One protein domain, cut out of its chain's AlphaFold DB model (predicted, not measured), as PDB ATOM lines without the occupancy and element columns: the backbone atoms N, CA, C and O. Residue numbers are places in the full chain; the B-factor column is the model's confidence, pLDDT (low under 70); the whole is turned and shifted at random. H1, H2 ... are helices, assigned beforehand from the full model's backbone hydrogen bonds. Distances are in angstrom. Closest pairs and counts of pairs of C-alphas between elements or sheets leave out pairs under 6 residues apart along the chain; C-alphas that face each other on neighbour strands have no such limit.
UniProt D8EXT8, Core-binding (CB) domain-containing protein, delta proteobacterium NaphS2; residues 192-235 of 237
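What this domain is: This is residues 192 to 235 of the 237 residues of the protein "Core-binding (CB) domain-containing protein" of delta proteobacterium NaphS2 (UniProt D8EXT8). Two helices, H1 and H2, lie side by side as a helical hairpin; the short helix H3 sits beyond H2, away from H1, and the tail of residues 229 to 235 sticks out past it. The printed part has 44 residues, with H1, H2 and H3 in chain order and no named strand: all helix. It is only just loose, close to compact, with a radius of gyration of the C-alphas of 11.2 A and spans of 31 by 21 by 16 A.

Where its parts are: H1, residues 192 to 204, is 18.8 A long and begins at C-alpha 192 (-32.210, -49.386, -16.105). H2, residues 207 to 218, is 16.3 A long. H3, residues 224 to 227, ends at C-alpha 227 (-47.113, -32.772, -8.353).

How they stand to each other: H1 and H2 touch, at a shallow tilt of 13 degrees, opposite ways; their closest C-alphas, of Gln 202 and Trp 210, are 5.4 A apart. H2 only just touches H3, with 3 pairs of C-alphas within 8 A and with residues 212 to 216 alone; the closest C-alphas, of Leu 216 and Pro 224, are 6.9 A apart. H1 and H3 are apart. In H1 and H2 every O i to N i+4 pair is within hydrogen-bond range; H3 is too short for one.

The domain as a whole: The farthest C-alphas, of Val 193 and Lys 233, are 33.3 A apart. Both links are tight. The printed part has no cut, and no printed residue is under 70 in pLDDT.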
ATOM      1  N   ALA A 192     -33.582 -49.380 -16.617       95.19
ATOM      2  CA  ALA A 192     -32.210 -49.386 -16.105       95.19
ATOM      3  C   ALA A 192     -31.564 -47.998 -16.235       95.19
ATOM      4  O   ALA A 192     -31.157 -47.416 -15.236       95.19
ATOM      5  N   VAL A 193     -31.617 -47.407 -17.434       95.00
ATOM      6  CA  VAL A 193     -31.111 -46.044 -17.680       95.00
ATOM      7  C   VAL A 193     -31.871 -45.010 -16.842       95.00
ATOM      8  O   VAL A 193     -31.292 -44.045 -16.359       95.00
ATOM      9  N   GLN A 194     -33.175 -45.202 -16.628       93.88
ATOM     10  CA  GLN A 194     -33.965 -44.328 -15.759       93.88
ATOM     11  C   GLN A 194     -33.479 -44.351 -14.299       93.88
ATOM     12  O   GLN A 194     -33.463 -43.296 -13.667       93.88
ATOM     13  N   LEU A 195     -33.094 -45.519 -13.774       95.12
ATOM     14  CA  LEU A 195     -32.534 -45.657 -12.424       95.12
ATOM     15  C   LEU A 195     -31.143 -45.022 -12.329       95.12
ATOM     16  O   LEU A 195     -30.915 -44.238 -11.417       95.12
ATOM     17  N   GLU A 196     -30.273 -45.252 -13.316       96.62
ATOM     18  CA  GLU A 196     -28.950 -44.608 -13.390       96.62
ATOM     19  C   GLU A 196     -29.062 -43.073 -13.391       96.62
ATOM     20  O   GLU A 196     -28.351 -42.382 -12.662       96.62
ATOM     21  N   ILE A 197     -30.010 -42.525 -14.162       95.12
ATOM     22  CA  ILE A 197     -30.307 -41.085 -14.162       95.12
ATOM     23  C   ILE A 197     -30.801 -40.631 -12.784       95.12
ATOM     24  O   ILE A 197     -30.442 -39.543 -12.337       95.12
ATOM     25  N   LEU A 198     -31.644 -41.422 -12.115       95.69
ATOM     26  CA  LEU A 198     -32.188 -41.066 -10.806       95.69
ATOM     27  C   LEU A 198     -31.095 -41.016  -9.730       95.69
ATOM     28  O   LEU A 198     -31.102 -40.088  -8.917       95.69
ATOM     29  N   ASP A 199     -30.159 -41.963  -9.758       96.50
ATOM     30  CA  ASP A 199     -29.008 -42.015  -8.852       96.50
ATOM     31  C   ASP A 199     -28.075 -40.819  -9.084       96.50
ATOM     32  O   ASP A 199     -27.678 -40.133  -8.139       96.50
ATOM     33  N   GLU A 200     -27.800 -40.485 -10.346       97.50
ATOM     34  CA  GLU A 200     -26.963 -39.329 -10.676       97.50
ATOM     35  C   GLU A 200     -27.634 -38.005 -10.279       97.50
ATOM     36  O   GLU A 200     -26.999 -37.130  -9.686       97.50
ATOM     37  N   VAL A 201     -28.944 -37.862 -10.512       96.81
ATOM     38  CA  VAL A 201     -29.725 -36.704 -10.045       96.81
ATOM     39  C   VAL A 201     -29.683 -36.590  -8.520       96.81
ATOM     40  O   VAL A 201     -29.600 -35.476  -8.006       96.81
ATOM     41  N   GLN A 202     -29.715 -37.707  -7.786       96.75
ATOM     42  CA  GLN A 202     -29.585 -37.697  -6.326       96.75
ATOM     43  C   GLN A 202     -28.250 -37.101  -5.877       96.75
ATOM     44  O   GLN A 202     -28.202 -36.391  -4.872       96.75
ATOM     45  N   ARG A 203     -27.178 -37.397  -6.619       97.00
ATOM     46  CA  ARG A 203     -25.817 -36.942  -6.334       97.00
ATOM     47  C   ARG A 203     -25.630 -35.449  -6.612       97.00
ATOM     48  O   ARG A 203     -24.944 -34.780  -5.843       97.00
ATOM     49  N   ILE A 204     -26.207 -34.933  -7.701       97.50
ATOM     50  CA  ILE A 204     -25.911 -33.573  -8.199       97.50
ATOM     51  C   ILE A 204     -26.985 -32.527  -7.883       97.50
ATOM     52  O   ILE A 204     -26.699 -31.331  -7.935       97.50
ATOM     53  N   ALA A 205     -28.224 -32.937  -7.603       96.50
ATOM     54  CA  ALA A 205     -29.352 -32.022  -7.453       96.50
ATOM     55  C   ALA A 205     -29.819 -31.901  -5.990       96.50
ATOM     56  O   ALA A 205     -29.648 -32.818  -5.186       96.50
ATOM     57  N   PRO A 206     -30.493 -30.794  -5.621       96.75
ATOM     58  CA  PRO A 206     -31.127 -30.678  -4.314       96.75
ATOM     59  C   PRO A 206     -32.117 -31.818  -4.057       96.75
ATOM     60  O   PRO A 206     -32.894 -32.185  -4.943       96.75
ATOM     61  N   LYS A 207     -32.190 -32.294  -2.807       93.88
ATOM     62  CA  LYS A 207     -33.049 -33.426  -2.408       93.88
ATOM     63  C   LYS A 207     -34.508 -33.277  -2.861       93.88
ATOM     64  O   LYS A 207     -35.109 -34.250  -3.301       93.88
ATOM     65  N   LYS A 208     -35.061 -32.055  -2.844       91.31
ATOM     66  CA  LYS A 208     -36.423 -31.763  -3.337       91.31
ATOM     67  C   LYS A 208     -36.619 -32.091  -4.825       91.31
ATOM     68  O   LYS A 208     -37.675 -32.581  -5.211       91.31
ATOM     69  N   VAL A 209     -35.609 -31.823  -5.657       92.94
ATOM     70  CA  VAL A 209     -35.650 -32.063  -7.108       92.94
ATOM     71  C   VAL A 209     -35.580 -33.561  -7.373       92.94
ATOM     72  O   VAL A 209     -36.382 -34.078  -8.146       92.94
ATOM     73  N   TRP A 210     -34.689 -34.262  -6.666       95.31
ATOM     74  CA  TRP A 210     -34.598 -35.717  -6.730       95.31
ATOM     75  C   TRP A 210     -35.903 -36.405  -6.303       95.31
ATOM     76  O   TRP A 210     -36.410 -37.228  -7.059       95.31
ATOM     77  N   ILE A 211     -36.499 -36.032  -5.157       91.62
ATOM     78  CA  ILE A 211     -37.794 -36.590  -4.711       91.62
ATOM     79  C   ILE A 211     -38.870 -36.356  -5.776       91.62
ATOM     80  O   ILE A 211     -39.603 -37.280  -6.122       91.62
ATOM     81  N   GLY A 212     -38.939 -35.144  -6.335       92.19
ATOM     82  CA  GLY A 212     -39.904 -34.824  -7.383       92.19
ATOM     83  C   GLY A 212     -39.736 -35.697  -8.630       92.19
ATOM     84  O   GLY A 212     -40.710 -36.262  -9.124       92.19
ATOM     85  N   ILE A 213     -38.503 -35.866  -9.117       93.19
ATOM     86  CA  ILE A 213     -38.206 -36.731 -10.273       93.19
ATOM     87  C   ILE A 213     -38.497 -38.199  -9.945       93.19
ATOM     88  O   ILE A 213     -39.106 -38.889 -10.763       93.19
ATOM     89  N   LYS A 214     -38.154 -38.662  -8.737       93.25
ATOM     90  CA  LYS A 214     -38.482 -40.007  -8.254       93.25
ATOM     91  C   LYS A 214     -39.987 -40.256  -8.316       93.25
ATOM     92  O   LYS A 214     -40.412 -41.239  -8.920       93.25
ATOM     93  N   PHE A 215     -40.799 -39.351  -7.774       91.38
ATOM     94  CA  PHE A 215     -42.255 -39.486  -7.803       91.38
ATOM     95  C   PHE A 215     -42.809 -39.472  -9.228       91.38
ATOM     96  O   PHE A 215     -43.593 -40.350  -9.563       91.38
ATOM     97  N   LEU A 216     -42.341 -38.581 -10.106       91.75
ATOM     98  CA  LEU A 216     -42.765 -38.571 -11.516       91.75
ATOM     99  C   LEU A 216     -42.347 -39.835 -12.280       91.75
ATOM    100  O   LEU A 216     -43.035 -40.256 -13.206       91.75
ATOM    101  N   SER A 217     -41.217 -40.440 -11.908       91.06
ATOM    102  CA  SER A 217     -40.729 -41.687 -12.506       91.06
ATOM    103  C   SER A 217     -41.512 -42.920 -12.044       91.06
ATOM    104  O   SER A 217     -41.644 -43.876 -12.803       91.06
ATOM    105  N   THR A 218     -42.038 -42.889 -10.816       89.56
ATOM    106  CA  THR A 218     -42.770 -44.001 -10.189       89.56
ATOM    107  C   THR A 218     -44.271 -43.922 -10.476       89.56
ATOM    108  O   THR A 218     -44.892 -44.924 -10.823       89.56
ATOM    109  N   TYR A 219     -44.848 -42.723 -10.394       88.38
ATOM    110  CA  TYR A 219     -46.276 -42.459 -10.562       88.38
ATOM    111  C   TYR A 219     -46.539 -41.801 -11.918       88.38
ATOM    112  O   TYR A 219     -46.698 -40.587 -12.038       88.38
ATOM    113  N   PHE A 220     -46.591 -42.623 -12.969       81.50
ATOM    114  CA  PHE A 220     -46.759 -42.172 -14.359       81.50
ATOM    115  C   PHE A 220     -48.078 -41.422 -14.628       81.50
ATOM    116  O   PHE A 220     -48.222 -40.765 -15.660       81.50
ATOM    117  N   ASN A 221     -49.055 -41.538 -13.727       86.94
ATOM    118  CA  ASN A 221     -50.334 -40.838 -13.780       86.94
ATOM    119  C   ASN A 221     -50.261 -39.393 -13.256       86.94
ATOM    120  O   ASN A 221     -51.187 -38.628 -13.515       86.94
ATOM    121  N   VAL A 222     -49.185 -39.008 -12.565       87.56
ATOM    122  CA  VAL A 222     -49.006 -37.659 -12.016       87.56
ATOM    123  C   VAL A 222     -48.187 -36.809 -12.978       87.56
ATOM    124  O   VAL A 222     -47.072 -37.163 -13.366       87.56
ATOM    125  N   ARG A 223     -48.705 -35.638 -13.360       88.19
ATOM    126  CA  ARG A 223     -47.943 -34.682 -14.177       88.19
ATOM    127  C   ARG A 223     -47.081 -33.760 -13.313       88.19
ATOM    128  O   ARG A 223     -47.487 -33.405 -12.210       88.19
ATOM    129  N   PRO A 224     -45.963 -33.222 -13.841       89.56
ATOM    130  CA  PRO A 224     -45.116 -32.284 -13.098       89.56
ATOM    131  C   PRO A 224     -45.877 -31.093 -12.499       89.56
ATOM    132  O   PRO A 224     -45.664 -30.728 -11.349       89.56
ATOM    133  N   GLY A 225     -46.808 -30.504 -13.257       88.12
ATOM    134  CA  GLY A 225     -47.612 -29.375 -12.776       88.12
ATOM    135  C   GLY A 225     -48.681 -29.745 -11.741       88.12
ATOM    136  O   GLY A 225     -49.162 -28.853 -11.046       88.12
ATOM    137  N   GLU A 226     -49.062 -31.020 -11.661       89.25
ATOM    138  CA  GLU A 226     -49.974 -31.557 -10.643       89.25
ATOM    139  C   GLU A 226     -49.187 -31.844  -9.358       89.25
ATOM    140  O   GLU A 226     -49.590 -31.390  -8.294       89.25
ATOM    141  N   LEU A 227     -48.002 -32.459  -9.477       90.06
ATOM    142  CA  LEU A 227     -47.113 -32.772  -8.353       90.06
ATOM    143  C   LEU A 227     -46.748 -31.542  -7.507       90.06
ATOM    144  O   LEU A 227     -46.764 -31.603  -6.285       90.06
ATOM    145  N   VAL A 228     -46.460 -30.404  -8.149       89.00
ATOM    146  CA  VAL A 228     -46.098 -29.151  -7.451       89.00
ATOM    147  C   VAL A 228     -47.251 -28.588  -6.603       89.00
ATOM    148  O   VAL A 228     -47.025 -27.726  -5.759       89.00
ATOM    149  N   ARG A 229     -48.488 -29.041  -6.828       89.38
ATOM    150  CA  ARG A 229     -49.679 -28.563  -6.111       89.38
ATOM    151  C   ARG A 229     -50.112 -29.478  -4.970       89.38
ATOM    152  O   ARG A 229     -51.052 -29.104  -4.278       89.38
ATOM    153  N   ILE A 230     -49.476 -30.638  -4.806       86.94
ATOM    154  CA  ILE A 230     -49.800 -31.584  -3.735       86.94
ATOM    155  C   ILE A 230     -49.419 -30.959  -2.391       86.94
ATOM    156  O   ILE A 230     -48.299 -30.469  -2.222       86.94
ATOM    157  N   LEU A 231     -50.360 -30.965  -1.452       87.50
ATOM    158  CA  LEU A 231     -50.175 -30.535  -0.073       87.50
ATOM    159  C   LEU A 231     -50.038 -31.755   0.842       87.50
ATOM    160  O   LEU A 231     -50.463 -32.852   0.499       87.50
ATOM    161  N   GLU A 232     -49.483 -31.560   2.037       84.00
ATOM    162  CA  GLU A 232     -49.306 -32.641   3.020       84.00
ATOM    163  C   GLU A 232     -50.633 -33.328   3.377       84.00
ATOM    164  O   GLU A 232     -50.699 -34.548   3.428       84.00
ATOM    165  N   LYS A 233     -51.721 -32.555   3.493       89.19
ATOM    166  CA  LYS A 233     -53.078 -33.075   3.733       89.19
ATOM    167  C   LYS A 233     -53.636 -33.961   2.611       89.19
ATOM    168  O   LYS A 233     -54.652 -34.611   2.819       89.19
ATOM    169  N   ASP A 234     -53.043 -33.909   1.417       84.06
ATOM    170  CA  ASP A 234     -53.471 -34.713   0.269       84.06
ATOM    171  C   ASP A 234     -52.785 -36.097   0.272       84.06
ATOM    172  O   ASP A 234     -53.029 -36.909  -0.620       84.06
ATOM    173  N   ILE A 235     -51.904 -36.354   1.248       81.44
ATOM    174  CA  ILE A 235     -51.179 -37.609   1.435       81.44
ATOM    175  C   ILE A 235     -51.715 -38.280   2.703       81.44
ATOM    176  O   ILE A 235     -51.475 -37.807   3.811       81.44
TER     177      ILE A 235